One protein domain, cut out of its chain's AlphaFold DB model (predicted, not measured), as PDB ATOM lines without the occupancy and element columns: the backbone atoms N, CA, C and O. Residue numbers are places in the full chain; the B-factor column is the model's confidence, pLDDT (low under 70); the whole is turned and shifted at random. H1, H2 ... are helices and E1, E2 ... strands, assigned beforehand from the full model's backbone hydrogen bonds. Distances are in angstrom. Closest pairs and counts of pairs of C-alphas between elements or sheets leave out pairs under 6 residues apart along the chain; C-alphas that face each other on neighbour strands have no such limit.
ATOM      1  N   ILE A1006      40.060  44.449 -40.829       88.69
ATOM      2  CA  ILE A1006      40.537  44.381 -39.421       88.69
ATOM      3  C   ILE A1006      42.046  44.041 -39.366       88.69
ATOM      4  O   ILE A1006      42.565  43.385 -40.265       88.69
ATOM      5  N   THR A1007      42.769  44.488 -38.327       86.50
ATOM      6  CA  THR A1007      44.220  44.272 -38.119       86.50
ATOM      7  C   THR A1007      44.599  44.058 -36.639       86.50
ATOM      8  O   THR A1007      43.983  44.637 -35.739       86.50
ATOM      9  N   PHE A1008      45.641  43.250 -36.380       86.00
ATOM     10  CA  PHE A1008      46.075  42.810 -35.039       86.00
ATOM     11  C   PHE A1008      47.542  43.171 -34.704       86.00
ATOM     12  O   PHE A1008      48.383  43.210 -35.603       86.00
ATOM     13  N   PRO A1009      47.899  43.358 -33.415       78.31
ATOM     14  CA  PRO A1009      49.222  43.820 -32.975       78.31
ATOM     15  C   PRO A1009      50.241  42.674 -32.790       78.31
ATOM     16  O   PRO A1009      50.916  42.595 -31.763       78.31
ATOM     17  N   THR A1010      50.350  41.753 -33.754       74.44
ATOM     18  CA  THR A1010      51.137  40.509 -33.606       74.44
ATOM     19  C   THR A1010      52.214  40.344 -34.677       74.44
ATOM     20  O   THR A1010      51.955  40.499 -35.870       74.44
ATOM     21  N   SER A1011      53.422  39.950 -34.269       70.00
ATOM     22  CA  SER A1011      54.569  39.709 -35.163       70.00
ATOM     23  C   SER A1011      54.665  38.277 -35.711       70.00
ATOM     24  O   SER A1011      55.620  37.952 -36.407       70.00
ATOM     25  N   HIS A1012      53.722  37.403 -35.371       78.12
ATOM     26  CA  HIS A1012      53.707  35.987 -35.735       78.12
ATOM     27  C   HIS A1012      52.265  35.460 -35.695       78.12
ATOM     28  O   HIS A1012      51.365  36.114 -35.155       78.12
ATOM     29  N   THR A1013      52.040  34.300 -36.307       81.94
ATOM     30  CA  THR A1013      50.729  33.646 -36.407       81.94
ATOM     31  C   THR A1013      50.818  32.162 -36.062       81.94
ATOM     32  O   THR A1013      51.890  31.563 -36.083       81.94
ATOM     33  N   TYR A1014      49.676  31.553 -35.764       79.50
ATOM     34  CA  TYR A1014      49.506  30.110 -35.605       79.50
ATOM     35  C   TYR A1014      48.300  29.694 -36.453       79.50
ATOM     36  O   TYR A1014      47.229  30.278 -36.303       79.50
ATOM     37  N   GLU A1015      48.467  28.757 -37.393       80.25
ATOM     38  CA  GLU A1015      47.413  28.348 -38.351       80.25
ATOM     39  C   GLU A1015      46.753  29.543 -39.103       80.25
ATOM     40  O   GLU A1015      45.573  29.534 -39.459       80.25
ATOM     41  N   GLY A1016      47.527  30.611 -39.345       77.06
ATOM     42  CA  GLY A1016      47.067  31.852 -39.987       77.06
ATOM     43  C   GLY A1016      46.293  32.817 -39.075       77.06
ATOM     44  O   GLY A1016      45.824  33.845 -39.550       77.06
ATOM     45  N   VAL A1017      46.165  32.511 -37.781       82.62
ATOM     46  CA  VAL A1017      45.549  33.368 -36.755       82.62
ATOM     47  C   VAL A1017      46.630  34.175 -36.029       82.62
ATOM     48  O   VAL A1017      47.671  33.627 -35.662       82.62
ATOM     49  N   ALA A1018      46.392  35.468 -35.795       84.06
ATOM     50  CA  ALA A1018      47.282  36.353 -35.033       84.06
ATOM     51  C   ALA A1018      47.492  35.845 -33.593       84.06
ATOM     52  O   ALA A1018      46.500  35.559 -32.922       84.06
ATOM     53  N   VAL A1019      48.736  35.740 -33.100       83.56
ATOM     54  CA  VAL A1019      49.025  35.194 -31.752       83.56
ATOM     55  C   VAL A1019      49.917  36.094 -30.878       83.56
ATOM     56  O   VAL A1019      50.837  36.745 -31.371       83.56
ATOM     57  N   THR A1020      49.637  36.114 -29.566       84.25
ATOM     58  CA  THR A1020      50.410  36.836 -28.534       84.25
ATOM     59  C   THR A1020      50.707  35.957 -27.311       84.25
ATOM     60  O   THR A1020      49.838  35.232 -26.828       84.25
ATOM     61  N   HIS A1021      51.910  36.086 -26.741       82.56
ATOM     62  CA  HIS A1021      52.308  35.408 -25.501       82.56
ATOM     63  C   HIS A1021      52.170  36.312 -24.275       82.56
ATOM     64  O   HIS A1021      52.662  37.441 -24.253       82.56
ATOM     65  N   PHE A1022      51.550  35.774 -23.231       85.31
ATOM     66  CA  PHE A1022      51.454  36.342 -21.893       85.31
ATOM     67  C   PHE A1022      52.167  35.416 -20.892       85.31
ATOM     68  O   PHE A1022      52.216  34.203 -21.086       85.31
ATOM     69  N   TYR A1023      52.693  35.962 -19.795       84.06
ATOM     70  CA  TYR A1023      53.488  35.209 -18.813       84.06
ATOM     71  C   TYR A1023      52.974  35.469 -17.394       84.06
ATOM     72  O   TYR A1023      52.618  36.602 -17.066       84.06
ATOM     73  N   ARG A1024      52.917  34.437 -16.541       85.00
ATOM     74  CA  ARG A1024      52.420  34.559 -15.157       85.00
ATOM     75  C   ARG A1024      53.210  35.603 -14.359       85.00
ATOM     76  O   ARG A1024      54.433  35.528 -14.271       85.00
ATOM     77  N   GLY A1025      52.507  36.548 -13.735       77.69
ATOM     78  CA  GLY A1025      53.100  37.644 -12.962       77.69
ATOM     79  C   GLY A1025      53.633  38.823 -13.786       77.69
ATOM     80  O   GLY A1025      54.279  39.694 -13.210       77.69
ATOM     81  N   GLU A1026      53.387  38.866 -15.099       85.19
ATOM     82  CA  GLU A1026      53.849  39.936 -15.996       85.19
ATOM     83  C   GLU A1026      52.690  40.820 -16.508       85.19
ATOM     84  O   GLU A1026      51.548  40.350 -16.608       85.19
ATOM     85  N   PRO A1027      52.956  42.099 -16.846       82.69
ATOM     86  CA  PRO A1027      51.959  43.007 -17.406       82.69
ATOM     87  C   PRO A1027      51.642  42.728 -18.886       82.69
ATOM     88  O   PRO A1027      52.441  42.138 -19.615       82.69
ATOM     89  N   VAL A1028      50.473  43.197 -19.330       83.62
ATOM     90  CA  VAL A1028      49.943  43.078 -20.701       83.62
ATOM     91  C   VAL A1028      49.423  44.439 -21.173       83.62
ATOM     92  O   VAL A1028      48.795  45.149 -20.390       83.62
ATOM     93  N   ASP A1029      49.661  44.775 -22.444       87.12
ATOM     94  CA  ASP A1029      49.159  45.975 -23.135       87.12
ATOM     95  C   ASP A1029      49.145  45.721 -24.662       87.12
ATOM     96  O   ASP A1029      50.201  45.431 -25.233       87.12
ATOM     97  N   ILE A1030      47.967  45.742 -25.309       86.00
ATOM     98  CA  ILE A1030      47.776  45.522 -26.762       86.00
ATOM     99  C   ILE A1030      46.552  46.274 -27.336       86.00
ATOM    100  O   ILE A1030      45.558  46.488 -26.641       86.00
ATOM    101  N   THR A1031      46.582  46.603 -28.640       86.44
ATOM    102  CA  THR A1031      45.487  47.294 -29.367       86.44
ATOM    103  C   THR A1031      45.231  46.700 -30.757       86.44
ATOM    104  O   THR A1031      46.162  46.370 -31.483       86.44
ATOM    105  N   ILE A1032      43.959  46.588 -31.133       88.00
ATOM    106  CA  ILE A1032      43.417  45.987 -32.362       88.00
ATOM    107  C   ILE A1032      42.657  47.080 -33.130       88.00
ATOM    108  O   ILE A1032      42.032  47.925 -32.489       88.00
ATOM    109  N   HIS A1033      42.685  47.084 -34.468       88.56
ATOM    110  CA  HIS A1033      42.120  48.168 -35.296       88.56
ATOM    111  C   HIS A1033      41.274  47.662 -36.477       88.56
ATOM    112  O   HIS A1033      41.522  46.572 -36.984       88.56
ATOM    113  N   ALA A1034      40.316  48.465 -36.955       89.19
ATOM    114  CA  ALA A1034      39.537  48.199 -38.174       89.19
ATOM    115  C   ALA A1034      39.228  49.486 -38.966       89.19
ATOM    116  O   ALA A1034      39.123  50.552 -38.357       89.19
ATOM    117  N   THR A1035      39.091  49.399 -40.294       89.62
ATOM    118  CA  THR A1035      38.970  50.560 -41.204       89.62
ATOM    119  C   THR A1035      38.127  50.295 -42.459       89.62
ATOM    120  O   THR A1035      38.040  49.155 -42.918       89.62
ATOM    121  N   ASP A1036      37.577  51.365 -43.048       87.81
ATOM    122  CA  ASP A1036      36.939  51.375 -44.378       87.81
ATOM    123  C   ASP A1036      37.488  52.513 -45.270       87.81
ATOM    124  O   ASP A1036      38.049  53.493 -44.767       87.81
ATOM    125  N   ALA A1037      37.378  52.377 -46.597       83.38
ATOM    126  CA  ALA A1037      37.952  53.302 -47.577       83.38
ATOM    127  C   ALA A1037      36.960  54.351 -48.110       83.38
ATOM    128  O   ALA A1037      37.324  55.527 -48.222       83.38
ATOM    129  N   ASP A1038      35.710  53.982 -48.392       81.75
ATOM    130  CA  ASP A1038      34.712  54.845 -49.045       81.75
ATOM    131  C   ASP A1038      33.684  55.381 -48.022       81.75
ATOM    132  O   ASP A1038      33.372  56.579 -48.047       81.75
ATOM    133  N   SER A1039      33.341  54.595 -46.997       83.19
ATOM    134  CA  SER A1039      32.364  54.896 -45.937       83.19
ATOM    135  C   SER A1039      32.991  55.059 -44.536       83.19
ATOM    136  O   SER A1039      34.202  54.937 -44.359       83.19
ATOM    137  N   ASN A1040      32.200  55.444 -43.521       85.81
ATOM    138  CA  ASN A1040      32.662  55.521 -42.120       85.81
ATOM    139  C   ASN A1040      32.350  54.229 -41.356       85.81
ATOM    140  O   ASN A1040      31.343  53.581 -41.625       85.81
ATOM    141  N   MET A1041      33.138  53.923 -40.325       88.06
ATOM    142  CA  MET A1041      32.906  52.783 -39.435       88.06
ATOM    143  C   MET A1041      31.705  53.010 -38.513       88.06
ATOM    144  O   MET A1041      31.501  54.095 -37.965       88.06
ATOM    145  N   LYS A1042      30.940  51.941 -38.293       85.69
ATOM    146  CA  LYS A1042      29.749  51.890 -37.435       85.69
ATOM    147  C   LYS A1042      29.971  51.046 -36.179       85.69
ATOM    148  O   LYS A1042      29.442  51.395 -35.126       85.69
ATOM    149  N   LYS A1043      30.751  49.956 -36.257       85.38
ATOM    150  CA  LYS A1043      31.061  49.094 -35.098       85.38
ATOM    151  C   LYS A1043      32.339  48.258 -35.296       85.38
ATOM    152  O   LYS A1043      32.668  47.898 -36.421       85.38
ATOM    153  N   LEU A1044      32.994  47.899 -34.187       85.62
ATOM    154  CA  LEU A1044      33.995  46.826 -34.052       85.62
ATOM    155  C   LEU A1044      33.694  46.055 -32.752       85.62
ATOM    156  O   LEU A1044      33.496  46.688 -31.713       85.62
ATOM    157  N   TRP A1045      33.601  44.720 -32.786       81.44
ATOM    158  CA  TRP A1045      33.230  43.916 -31.607       81.44
ATOM    159  C   TRP A1045      33.757  42.471 -31.625       81.44
ATOM    160  O   TRP A1045      34.041  41.917 -32.684       81.44
ATOM    161  N   LEU A1046      33.850  41.860 -30.436       76.62
ATOM    162  CA  LEU A1046      34.089  40.424 -30.236       76.62
ATOM    163  C   LEU A1046      32.797  39.619 -30.453       76.62
ATOM    164  O   LEU A1046      31.729  40.045 -30.021       76.62
ATOM    165  N   SER A1047      32.878  38.437 -31.067       69.44
ATOM    166  CA  SER A1047      31.726  37.531 -31.218       69.44
ATOM    167  C   SER A1047      31.617  36.487 -30.104       69.44
ATOM    168  O   SER A1047      32.599  35.811 -29.783       69.44
ATOM    169  N   ASN A1048      30.389  36.236 -29.646       58.66
ATOM    170  CA  ASN A1048      30.033  35.045 -28.871       58.66
ATOM    171  C   ASN A1048      29.977  33.820 -29.805       58.66
ATOM    172  O   ASN A1048      28.934  33.537 -30.386       58.66
ATOM    173  N   GLY A1049      31.109  33.139 -29.994       52.94
ATOM    174  CA  GLY A1049      31.180  31.901 -30.782       52.94
ATOM    175  C   GLY A1049      30.594  30.685 -30.056       52.94
ATOM    176  O   GLY A1049      30.453  30.688 -28.831       52.94
ATOM    177  N   ASP A1050      30.289  29.625 -30.807       43.00
ATOM    178  CA  ASP A1050      29.676  28.398 -30.286       43.00
ATOM    179  C   ASP A1050      30.556  27.653 -29.266       43.00
ATOM    180  O   ASP A1050      31.412  26.848 -29.626       43.00
ATOM    181  N   MET A1051      30.306  27.901 -27.974       37.22
ATOM    182  CA  MET A1051      30.242  26.883 -26.908       37.22
ATOM    183  C   MET A1051      29.687  27.479 -25.592       37.22
ATOM    184  O   MET A1051      30.388  27.628 -24.592       37.22
ATOM    185  N   HIS A1052      28.392  27.819 -25.596       45.22
ATOM    186  CA  HIS A1052      27.532  28.002 -24.408       45.22
ATOM    187  C   HIS A1052      28.120  28.737 -23.178       45.22
ATOM    188  O   HIS A1052      27.932  28.297 -22.040       45.22
ATOM    189  N   ARG A1053      28.769  29.896 -23.359       41.47
ATOM    190  CA  ARG A1053      29.018  30.859 -22.265       41.47
ATOM    191  C   ARG A1053      28.711  32.286 -22.711       41.47
ATOM    192  O   ARG A1053      28.835  32.612 -23.888       41.47
ATOM    193  N   THR A1054      28.266  33.106 -21.763       39.38
ATOM    194  CA  THR A1054      27.989  34.536 -21.952       39.38
ATOM    195  C   THR A1054      29.254  35.317 -22.315       39.38
ATOM    196  O   THR A1054      30.362  34.835 -22.093       39.38
ATOM    197  N   GLU A1055      29.060  36.518 -22.868       44.94
ATOM    198  CA  GLU A1055      30.090  37.425 -23.396       44.94
ATOM    199  C   GLU A1055      31.298  37.575 -22.457       44.94
ATOM    200  O   GLU A1055      31.292  38.348 -21.498       44.94
ATOM    201  N   ARG A1056      32.347  36.791 -22.731       53.03
ATOM    202  CA  ARG A1056      33.527  36.697 -21.876       53.03
ATOM    203  C   ARG A1056      34.672  37.481 -22.494       53.03
ATOM    204  O   ARG A1056      35.381  37.005 -23.381       53.03
ATOM    205  N   GLN A1057      34.812  38.715 -22.022       60.91
ATOM    206  CA  GLN A1057      35.948  39.571 -22.340       60.91
ATOM    207  C   GLN A1057      37.259  38.883 -21.937       60.91
ATOM    208  O   GLN A1057      37.297  38.098 -20.989       60.91
ATOM    209  N   ILE A1058      38.363  39.241 -22.596       63.66
ATOM    210  CA  ILE A1058      39.696  38.682 -22.299       63.66
ATOM    211  C   ILE A1058      40.116  38.960 -20.831       63.66
ATOM    212  O   ILE A1058      40.829  38.156 -20.231       63.66
ATOM    213  N   GLY A1059      39.575  40.017 -20.210       59.78
ATOM    214  CA  GLY A1059      39.692  40.303 -18.770       59.78
ATOM    215  C   GLY A1059      38.967  39.346 -17.814       59.78
ATOM    216  O   GLY A1059      39.396  39.180 -16.675       59.78
ATOM    217  N   GLU A1060      37.915  38.660 -18.266       61.03
ATOM    218  CA  GLU A1060      37.200  37.649 -17.468       61.03
ATOM    219  C   GLU A1060      37.802  36.244 -17.612       61.03
ATOM    220  O   GLU A1060      37.627  35.390 -16.737       61.03
ATOM    221  N   ASP A1061      38.542  35.987 -18.693       63.41
ATOM    222  CA  ASP A1061      39.347  34.772 -18.839       63.41
ATOM    223  C   ASP A1061      40.597  34.810 -17.950       63.41
ATOM    224  O   ASP A1061      40.889  33.830 -17.253       63.41
ATOM    225  N   ILE A1062      41.286  35.959 -17.941       67.56
ATOM    226  CA  ILE A1062      42.456  36.267 -17.112       67.56
ATOM    227  C   ILE A1062      42.090  37.405 -16.147       67.56
ATOM    228  O   ILE A1062      42.350  38.576 -16.427       67.56
ATOM    229  N   LYS A1063      41.510  37.056 -14.988       67.69
ATOM    230  CA  LYS A1063      41.174  38.022 -13.924       67.69
ATOM    231  C   LYS A1063      42.396  38.867 -13.551       67.69
ATOM    232  O   LYS A1063      43.305  38.361 -12.899       67.69
ATOM    233  N   GLY A1064      42.389  40.138 -13.950       66.25
ATOM    234  CA  GLY A1064      43.548  41.034 -13.864       66.25
ATOM    235  C   GLY A1064      43.821  41.834 -15.143       66.25
ATOM    236  O   GLY A1064      44.661  42.733 -15.104       66.25
ATOM    237  N   LEU A1065      43.117  41.547 -16.249       77.44
ATOM    238  CA  LEU A1065      43.105  42.385 -17.456       77.44
ATOM    239  C   LEU A1065      41.796  43.193 -17.587       77.44
ATOM    240  O   LEU A1065      40.731  42.737 -17.180       77.44
ATOM    241  N   ASN A1066      41.886  44.377 -18.189       76.88
ATOM    242  CA  ASN A1066      40.810  45.316 -18.513       76.88
ATOM    243  C   ASN A1066      40.678  45.464 -20.038       76.88
ATOM    244  O   ASN A1066      41.637  45.212 -20.769       76.88
ATOM    245  N   VAL A1067      39.507  45.896 -20.522       75.81
ATOM    246  CA  VAL A1067      39.190  45.991 -21.960       75.81
ATOM    247  C   VAL A1067      38.403  47.271 -22.275       75.81
ATOM    248  O   VAL A1067      37.506  47.642 -21.521       75.81
ATOM    249  N   GLN A1068      38.722  47.945 -23.387       78.56
ATOM    250  CA  GLN A1068      38.038  49.156 -23.879       78.56
ATOM    251  C   GLN A1068      37.914  49.159 -25.416       78.56
ATOM    252  O   GLN A1068      38.697  48.504 -26.102       78.56
ATOM    253  N   SER A1069      36.960  49.908 -25.982       79.12
ATOM    254  CA  SER A1069      36.770  50.048 -27.438       79.12
ATOM    255  C   SER A1069      36.431  51.482 -27.858       79.12
ATOM    256  O   SER A1069      35.926  52.269 -27.056       79.12
ATOM    257  N   GLN A1070      36.743  51.841 -29.109       83.62
ATOM    258  CA  GLN A1070      36.566  53.191 -29.662       83.62
ATOM    259  C   GLN A1070      36.158  53.168 -31.149       83.62
ATOM    260  O   GLN A1070      36.456  52.225 -31.882       83.62
ATOM    261  N   LEU A1071      35.500  54.243 -31.598       84.81
ATOM    262  CA  LEU A1071      35.095  54.504 -32.987       84.81
ATOM    263  C   LEU A1071      35.524  55.927 -33.375       84.81
ATOM    264  O   LEU A1071      35.329  56.855 -32.592       84.81
ATOM    265  N   ASN A1072      36.108  56.105 -34.563       84.50
ATOM    266  CA  ASN A1072      36.631  57.389 -35.037       84.50
ATOM    267  C   ASN A1072      36.583  57.505 -36.576       84.50
ATOM    268  O   ASN A1072      37.546  57.175 -37.280       84.50
ATOM    269  N   GLY A1073      35.449  57.979 -37.106       86.06
ATOM    270  CA  GLY A1073      35.241  58.189 -38.544       86.06
ATOM    271  C   GLY A1073      35.414  56.894 -39.339       86.06
ATOM    272  O   GLY A1073      34.725  55.911 -39.086       86.06
ATOM    273  N   LYS A1074      36.378  56.863 -40.264       85.81
ATOM    274  CA  LYS A1074      36.740  55.672 -41.056       85.81
ATOM    275  C   LYS A1074      37.558  54.610 -40.298       85.81
ATOM    276  O   LYS A1074      38.103  53.708 -40.923       85.81
ATOM    277  N   ASN A1075      37.648  54.694 -38.965       88.25
ATOM    278  CA  ASN A1075      38.466  53.811 -38.127       88.25
ATOM    279  C   ASN A1075      37.716  53.342 -36.864       88.25
ATOM    280  O   ASN A1075      36.847  54.042 -36.344       88.25
ATOM    281  N   ALA A1076      38.115  52.195 -36.320       86.12
ATOM    282  CA  ALA A1076      37.668  51.645 -35.039       86.12
ATOM    283  C   ALA A1076      38.834  50.953 -34.306       86.12
ATOM    284  O   ALA A1076      39.804  50.545 -34.951       86.12
ATOM    285  N   SER A1077      38.756  50.794 -32.980       88.19
ATOM    286  CA  SER A1077      39.784  50.079 -32.204       88.19
ATOM    287  C   SER A1077      39.276  49.375 -30.937       88.19
ATOM    288  O   SER A1077      38.187  49.655 -30.428       88.19
ATOM    289  N   TYR A1078      40.075  48.423 -30.443       86.44
ATOM    290  CA  TYR A1078      39.802  47.582 -29.272       86.44
ATOM    291  C   TYR A1078      41.111  47.347 -28.491       86.44
ATOM    292  O   TYR A1078      42.094  46.895 -29.073       86.44
ATOM    293  N   HIS A1079      41.154  47.679 -27.202       84.94
ATOM    294  CA  HIS A1079      42.379  47.814 -26.395       84.94
ATOM    295  C   HIS A1079      42.289  46.994 -25.099       84.94
ATOM    296  O   HIS A1079      41.218  46.917 -24.492       84.94
ATOM    297  N   ILE A1080      43.389  46.345 -24.696       84.31
ATOM    298  CA  ILE A1080      43.439  45.365 -23.596       84.31
ATOM    299  C   ILE A1080      44.707  45.588 -22.762       84.31
ATOM    300  O   ILE A1080      45.807  45.535 -23.311       84.31
ATOM    301  N   THR A1081      44.575  45.777 -21.446       84.12
ATOM    302  CA  THR A1081      45.703  46.076 -20.534       84.12
ATOM    303  C   THR A1081      45.587  45.352 -19.191       84.12
ATOM    304  O   THR A1081      44.490  44.971 -18.802       84.12
ATOM    305  N   GLY A1082      46.678  45.157 -18.440       83.38
ATOM    306  CA  GLY A1082      46.618  44.654 -17.055       83.38
ATOM    307  C   GLY A1082      47.832  43.838 -16.606       83.38
ATOM    308  O   GLY A1082      48.956  44.116 -17.015       83.38
ATOM    309  N   THR A1083      47.635  42.842 -15.735       82.50
ATOM    310  CA  THR A1083      48.689  41.908 -15.279       82.50
ATOM    311  C   THR A1083      48.151  40.489 -15.091       82.50
ATOM    312  O   THR A1083      47.054  40.292 -14.571       82.50
ATOM    313  N   VAL A1084      48.929  39.485 -15.509       82.62
ATOM    314  CA  VAL A1084      48.546  38.066 -15.430       82.62
ATOM    315  C   VAL A1084      48.761  37.508 -14.014       82.62
ATOM    316  O   VAL A1084      49.861  37.654 -13.478       82.62
ATOM    317  N   PRO A1085      47.787  36.795 -13.411       80.50
ATOM    318  CA  PRO A1085      47.959  36.143 -12.111       80.50
ATOM    319  C   PRO A1085      49.146  35.171 -12.047       80.50
ATOM    320  O   PRO A1085      49.406  34.412 -12.983       80.50
ATOM    321  N   THR A1086      49.838  35.146 -10.907       78.31
ATOM    322  CA  THR A1086      50.940  34.207 -10.638       78.31
ATOM    323  C   THR A1086      50.462  32.773 -10.404       78.31
ATOM    324  O   THR A1086      51.190  31.836 -10.703       78.31
ATOM    325  N   ASP A1087      49.230  32.580  -9.934       69.56
ATOM    326  CA  ASP A1087      48.619  31.280  -9.621       69.56
ATOM    327  C   ASP A1087      47.682  30.762 -10.731       69.56
ATOM    328  O   ASP A1087      46.824  29.914 -10.492       69.56
ATOM    329  N   PHE A1088      47.838  31.251 -11.967       70.56
ATOM    330  CA  PHE A1088      46.946  30.935 -13.095       70.56
ATOM    331  C   PHE A1088      46.782  29.423 -13.370       70.56
ATOM    332  O   PHE A1088      45.714  28.995 -13.805       70.56
ATOM    333  N   ALA A1089      47.808  28.609 -13.089       61.31
ATOM    334  CA  ALA A1089      47.748  27.153 -13.246       61.31
ATOM    335  C   ALA A1089      46.860  26.462 -12.193       61.31
ATOM    336  O   ALA A1089      46.089  25.571 -12.548       61.31
ATOM    337  N   ASP A1090      46.901  26.919 -10.936       53.31
ATOM    338  CA  ASP A1090      46.139  26.343  -9.815       53.31
ATOM    339  C   ASP A1090      44.611  26.540  -9.999       53.31
ATOM    340  O   ASP A1090      43.806  25.865  -9.357       53.31
ATOM    341  N   ARG A1091      44.192  27.443 -10.905       52.88
ATOM    342  CA  ARG A1091      42.787  27.838 -11.143       52.88
ATOM    343  C   ARG A1091      42.112  27.208 -12.375       52.88
ATOM    344  O   ARG A1091      40.918  27.427 -12.565       52.88
ATOM    345  N   TYR A1092      42.833  26.454 -13.212       53.28
ATOM    346  CA  TYR A1092      42.298  25.851 -14.452       53.28
ATOM    347  C   TYR A1092      42.689  24.366 -14.609       53.28
ATOM    348  O   TYR A1092      43.237  23.929 -15.627       53.28
ATOM    349  N   THR A1093      42.360  23.556 -13.601       41.31
ATOM    350  CA  THR A1093      42.422  22.088 -13.657       41.31
ATOM    351  C   THR A1093      41.267  21.504 -14.481       41.31
ATOM    352  O   THR A1093      40.218  21.130 -13.963       41.31
ATOM    353  N   VAL A1094      41.482  21.382 -15.794       37.12
ATOM    354  CA  VAL A1094      40.704  20.490 -16.673       37.12
ATOM    355  C   VAL A1094      41.538  19.227 -16.918       37.12
ATOM    356  O   VAL A1094      42.752  19.319 -17.094       37.12
ATOM    357  N   GLY A1095      40.909  18.055 -16.819       36.53
ATOM    358  CA  GLY A1095      41.603  16.798 -16.521       36.53
ATOM    359  C   GLY A1095      42.464  16.182 -17.634       36.53
ATOM    360  O   GLY A1095      42.242  16.399 -18.820       36.53
ATOM    361  N   ASN A1096      43.369  15.310 -17.179       33.03
ATOM    362  CA  ASN A1096      44.141  14.297 -17.911       33.03
ATOM    363  C   ASN A1096      45.209  14.768 -18.924       33.03
ATOM    364  O   ASN A1096      44.947  15.008 -20.095       33.03
ATOM    365  N   ASN A1097      46.461  14.689 -18.457       31.20
ATOM    366  CA  ASN A1097      47.670  14.328 -19.210       31.20
ATOM    367  C   ASN A1097      48.042  15.147 -20.464       31.20
ATOM    368  O   ASN A1097      47.864  14.682 -21.586       31.20
ATOM    369  N   GLN A1098      48.811  16.222 -20.264       32.09
ATOM    370  CA  GLN A1098      50.264  16.172 -20.527       32.09
ATOM    371  C   GLN A1098      50.997  17.403 -19.960       32.09
ATOM    372  O   GLN A1098      50.574  18.525 -20.204       32.09
ATOM    373  N   ALA A1099      52.124  17.140 -19.282       31.02
ATOM    374  CA  ALA A1099      53.207  18.062 -18.900       31.02
ATOM    375  C   ALA A1099      52.875  19.348 -18.097       31.02
ATOM    376  O   ALA A1099      51.760  19.859 -18.058       31.02
ATOM    377  N   VAL A1100      53.910  19.887 -17.448       45.53
ATOM    378  CA  VAL A1100      53.931  21.271 -16.951       45.53
ATOM    379  C   VAL A1100      54.158  22.177 -18.166       45.53
ATOM    380  O   VAL A1100      55.158  22.008 -18.861       45.53
ATOM    381  N   GLY A1101      53.221  23.082 -18.466       55.25
ATOM    382  CA  GLY A1101      53.283  23.919 -19.668       55.25
ATOM    383  C   GLY A1101      52.047  24.794 -19.927       55.25
ATOM    384  O   GLY A1101      51.029  24.712 -19.234       55.25
ATOM    385  N   ALA A1102      52.174  25.654 -20.940       61.34
ATOM    386  CA  ALA A1102      51.299  26.788 -21.244       61.34
ATOM    387  C   ALA A1102      49.863  26.456 -21.727       61.34
ATOM    388  O   ALA A1102      49.559  25.341 -22.158       61.34
ATOM    389  N   LYS A1103      48.959  27.453 -21.692       71.38
ATOM    390  CA  LYS A1103      47.530  27.345 -22.092       71.38
ATOM    391  C   LYS A1103      47.164  28.325 -23.222       71.38
ATOM    392  O   LYS A1103      47.467  29.505 -23.087       71.38
ATOM    393  N   LYS A1104      46.484  27.871 -24.290       75.25
ATOM    394  CA  LYS A1104      46.071  28.684 -25.467       75.25
ATOM    395  C   LYS A1104      44.577  29.079 -25.438       75.25
ATOM    396  O   LYS A1104      43.756  28.282 -24.988       75.25
ATOM    397  N   PHE A1105      44.217  30.252 -25.976       75.38
ATOM    398  CA  PHE A1105      42.838  30.776 -26.059       75.38
ATOM    399  C   PHE A1105      42.592  31.607 -27.338       75.38
ATOM    400  O   PHE A1105      43.305  32.581 -27.566       75.38
ATOM    401  N   THR A1106      41.548  31.304 -28.124       78.19
ATOM    402  CA  THR A1106      41.249  31.985 -29.413       78.19
ATOM    403  C   THR A1106      39.920  32.750 -29.396       78.19
ATOM    404  O   THR A1106      38.948  32.303 -28.787       78.19
ATOM    405  N   ARG A1107      39.857  33.911 -30.056       79.31
ATOM    406  CA  ARG A1107      38.711  34.835 -30.141       79.31
ATOM    407  C   ARG A1107      38.538  35.352 -31.585       79.31
ATOM    408  O   ARG A1107      39.471  35.280 -32.380       79.31
ATOM    409  N   LEU A1108      37.351  35.864 -31.918       82.25
ATOM    410  CA  LEU A1108      36.964  36.356 -33.252       82.25
ATOM    411  C   LEU A1108      36.367  37.769 -33.139       82.25
ATOM    412  O   LEU A1108      35.587  38.041 -32.223       82.25
ATOM    413  N   PHE A1109      36.746  38.648 -34.066       86.12
ATOM    414  CA  PHE A1109      36.315  40.042 -34.176       86.12
ATOM    415  C   PHE A1109      35.488  40.272 -35.447       86.12
ATOM    416  O   PHE A1109      35.625  39.541 -36.421       86.12
ATOM    417  N   ASN A1110      34.625  41.288 -35.440       85.88
ATOM    418  CA  ASN A1110      33.776  41.672 -36.573       85.88
ATOM    419  C   ASN A1110      33.674  43.201 -36.648       85.88
ATOM    420  O   ASN A1110      33.732  43.866 -35.608       85.88
ATOM    421  N   ALA A1111      33.496  43.751 -37.849       88.12
ATOM    422  CA  ALA A1111      33.351  45.183 -38.092       88.12
ATOM    423  C   ALA A1111      32.309  45.494 -39.186       88.12
ATOM    424  O   ALA A1111      32.025  44.658 -40.042       88.12
ATOM    425  N   GLU A1112      31.732  46.698 -39.144       88.88
ATOM    426  CA  GLU A1112      30.651  47.150 -40.040       88.88
ATOM    427  C   GLU A1112      30.771  48.660 -40.322       88.88
ATOM    428  O   GLU A1112      31.208  49.408 -39.436       88.88
ATOM    429  N   ASP A1113      30.374  49.107 -41.517       88.50
ATOM    430  CA  ASP A1113      30.346  50.517 -41.943       88.50
ATOM    431  C   ASP A1113      28.950  51.181 -41.822       88.50
ATOM    432  O   ASP A1113      27.986  50.599 -41.319       88.50
ATOM    433  N   GLN A1114      28.824  52.435 -42.265       85.50
ATOM    434  CA  GLN A1114      27.552  53.168 -42.294       85.50
ATOM    435  C   GLN A1114      26.584  52.740 -43.411       85.50
ATOM    436  O   GLN A1114      25.382  52.961 -43.254       85.50
ATOM    437  N   ASN A1115      27.063  52.113 -44.488       83.44
ATOM    438  CA  ASN A1115      26.246  51.680 -45.626       83.44
ATOM    439  C   ASN A1115      25.668  50.260 -45.450       83.44
ATOM    440  O   ASN A1115      24.737  49.884 -46.162       83.44
ATOM    441  N   GLY A1116      26.145  49.506 -44.453       81.88
ATOM    442  CA  GLY A1116      25.707  48.152 -44.106       81.88
ATOM    443  C   GLY A1116      26.674  47.046 -44.540       81.88
ATOM    444  O   GLY A1116      26.340  45.868 -44.416       81.88
ATOM    445  N   ASN A1117      27.858  47.403 -45.032       84.38
ATOM    446  CA  ASN A1117      28.888  46.468 -45.458       84.38
ATOM    447  C   ASN A1117      29.655  45.929 -44.235       84.38
ATOM    448  O   ASN A1117      30.022  46.681 -43.327       84.38
ATOM    449  N   GLN A1118      29.899  44.616 -44.201       87.62
ATOM    450  CA  GLN A1118      30.474  43.902 -43.051       87.62
ATOM    451  C   GLN A1118      31.793  43.199 -43.403       87.62
ATOM    452  O   GLN A1118      31.977  42.713 -44.518       87.62
ATOM    453  N   SER A1119      32.705  43.128 -42.430       85.19
ATOM    454  CA  SER A1119      34.005  42.455 -42.553       85.19
ATOM    455  C   SER A1119      33.880  40.939 -42.755       85.19
ATOM    456  O   SER A1119      32.997  40.309 -42.170       85.19
ATOM    457  N   ALA A1120      34.831  40.332 -43.468       79.56
ATOM    458  CA  ALA A1120      34.890  38.883 -43.666       79.56
ATOM    459  C   ALA A1120      35.026  38.075 -42.352       79.56
ATOM    460  O   ALA A1120      35.702  38.478 -41.402       79.56
ATOM    461  N   ILE A1121      34.407  36.891 -42.322       80.56
ATOM    462  CA  ILE A1121      34.435  35.960 -41.182       80.56
ATOM    463  C   ILE A1121      35.390  34.801 -41.509       80.56
ATOM    464  O   ILE A1121      34.968  33.707 -41.881       80.56
ATOM    465  N   ASP A1122      36.697  35.048 -41.401       80.75
ATOM    466  CA  ASP A1122      37.754  34.075 -41.709       80.75
ATOM    467  C   ASP A1122      38.886  34.094 -40.652       80.75
ATOM    468  O   ASP A1122      38.620  34.326 -39.473       80.75
ATOM    469  N   ASN A1123      40.132  33.749 -41.001       81.50
ATOM    470  CA  ASN A1123      41.257  33.785 -40.052       81.50
ATOM    471  C   ASN A1123      41.877  35.186 -39.883       81.50
ATOM    472  O   ASN A1123      42.457  35.448 -38.830       81.50
ATOM    473  N   SER A1124      41.700  36.100 -40.844       80.00
ATOM    474  CA  SER A1124      42.176  37.493 -40.779       80.00
ATOM    475  C   SER A1124      41.482  38.328 -39.700       80.00
ATOM    476  O   SER A1124      42.005  39.364 -39.297       80.00
ATOM    477  N   THR A1125      40.340  37.856 -39.189       84.94
ATOM    478  CA  THR A1125      39.561  38.486 -38.114       84.94
ATOM    479  C   THR A1125      39.632  37.726 -36.777       84.94
ATOM    480  O   THR A1125      38.942  38.081 -35.818       84.94
ATOM    481  N   LYS A1126      40.515  36.722 -36.652       85.94
ATOM    482  CA  LYS A1126      40.748  35.952 -35.411       85.94
ATOM    483  C   LYS A1126      42.039  36.358 -34.693       85.94
ATOM    484  O   LYS A1126      43.054  36.653 -35.316       85.94
ATOM    485  N   PHE A1127      42.012  36.263 -33.365       85.25
ATOM    486  CA  PHE A1127      43.136  36.545 -32.468       85.25
ATOM    487  C   PHE A1127      43.270  35.452 -31.402       85.25
ATOM    488  O   PHE A1127      42.272  35.013 -30.831       85.25
ATOM    489  N   MET A1128      44.494  35.031 -31.097       82.25
ATOM    490  CA  MET A1128      44.815  34.018 -30.094       82.25
ATOM    491  C   MET A1128      45.819  34.559 -29.071       82.25
ATOM    492  O   MET A1128      46.715  35.330 -29.402       82.25
ATOM    493  N   TYR A1129      45.706  34.127 -27.817       82.56
ATOM    494  CA  TYR A1129      46.711  34.392 -26.790       82.56
ATOM    495  C   TYR A1129      47.085  33.122 -26.023       82.56
ATOM    496  O   TYR A1129      46.278  32.196 -25.891       82.56
ATOM    497  N   ILE A1130      48.324  33.063 -25.537       81.62
ATOM    498  CA  ILE A1130      48.881  31.903 -24.829       81.62
ATOM    499  C   ILE A1130      49.489  32.357 -23.499       81.62
ATOM    500  O   ILE A1130      50.214  33.345 -23.467       81.62
ATOM    501  N   VAL A1131      49.196  31.652 -22.401       81.25
ATOM    502  CA  VAL A1131      49.676  31.975 -21.045       81.25
ATOM    503  C   VAL A1131      50.734  30.968 -20.587       81.25
ATOM    504  O   VAL A1131      50.433  29.779 -20.465       81.25
ATOM    505  N   HIS A1132      51.943  31.461 -20.311       79.94
ATOM    506  CA  HIS A1132      53.169  30.704 -20.015       79.94
ATOM    507  C   HIS A1132      53.649  30.846 -18.563       79.94
ATOM    508  O   HIS A1132      53.311  31.816 -17.877       79.94
ATOM    509  N   GLU A1133      54.487  29.911 -18.106       82.19
ATOM    510  CA  GLU A1133      55.159  30.006 -16.800       82.19
ATOM    511  C   GLU A1133      56.208  31.135 -16.769       82.19
ATOM    512  O   GLU A1133      56.772  31.503 -17.800       82.19
TER     513      GLU A1133
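Overview. This is residues 1006 to 1133 of the 1278 residues of the protein "Rib/alpha-like repeat protein" of Lactobacillus iners LactinV 01V1-a (UniProt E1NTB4). Two strongly twisted sheets, E1, E2, E8, E7, E4 and E3, E6, E5, stand partly face to face as a loose, elongated sandwich, with most of the long strands running lengthwise. The little strand E1 turns across the edge beside E2, the short helix H1 grazes both sheets, and residues 1093 to 1099 of the long link before E7 stick out. The printed part has 128 residues with eight named strands and one named helix, in the order E1 E2 E3 E4 H1 E5 E6 E7 E8. The five-strand sheet is mixed, the three-strand sheet is antiparallel, and the class is mostly strand. The whole is compact, with a radius of gyration of the C-alphas of 16.0 A and spans of 51 by 29 by 26 A.

Arrangement. E1, residues 1012 to 1014, and E2, residues 1017 to 1023, form an antiparallel hairpin, with N 1014 and O 1017 within hydrogen-bond range at 2.9 A. E2 is the parallel neighbour of E8, residues 1126 to 1132, where N 1022 and O 1130 are 2.8 A apart. E8 forms an antiparallel hairpin with E7, residues 1103 to 1113, where N 1105 and O 1129 are 2.8 A apart. E7 in turn is the antiparallel neighbour of the edge strand E4, residues 1041 to 1046, with N 1042 and O 1112 at 2.8 A. The pairing of E7 is staggered: its residues 1103 to 1108 pair with E8 and 1109 to 1113 with E4. From edge to edge of this sheet the strands' lines turn by 123 degrees. In the other sheet the inner strand E6, residues 1075 to 1083, is antiparallel to E3, residues 1027 to 1035, with N 1032 and O 1078 at 2.8 A. E6 also forms an antiparallel hairpin with E5, residues 1065 to 1072, with N 1066 and O 1081 at 2.7 A. Residues 1006 to 1007 pair with residues 1033 to 1034 of E3, antiparallel. Between the sheets, the closest C-alphas of E4 and E6 are those of Met 1041 and Asn 1075, 5.8 A apart, and those of E2 and E3 are Phe 1022 and Val 1028, 7.0 A apart. E5 and E8 are apart. H1, residues 1058 to 1061, only grazes the five-strand sheet, and with residues 1058 to 1060 it only grazes the other; its closest C-alpha pair with E5 is Gly 1059 and Leu 1065, 4.2 A apart. H1 is too short for any O i to N i+4 pair, and its one O i to N i+3 pair is not within range.

Along the chain. E1 begins at C-alpha 1012, (53.707, 35.987, -35.735), and is 7.2 A long. E2 is 19.7 A long, E3 28.1 A and E4 15.5 A. H1 measures 5.2 A. E5 is 24.0 A long and E6 27.7 A. E7, the longest strand with 11 residues, runs 35.0 A from C-alpha 1103 at (47.530, 27.345, -22.092). E8 is 20.5 A long and ends at C-alpha 1132, (53.169, 30.704, -20.015).

Size, cuts and confidence. The C-alphas farthest apart are those of Asp 1038 and Asn 1096, at 52.0 A. The printed part has no cut. The long links are E4 to H1 with 11 residues, E6 to E7 with 19 and E7 to E8 with 12; residues 1093 to 1099, in the link from E6 to E7, stand free. The mean pLDDT of the printed part is 74.7, and this predicted model is under 70 at residues 1047 to 1064, 1087 and 1089 to 1102.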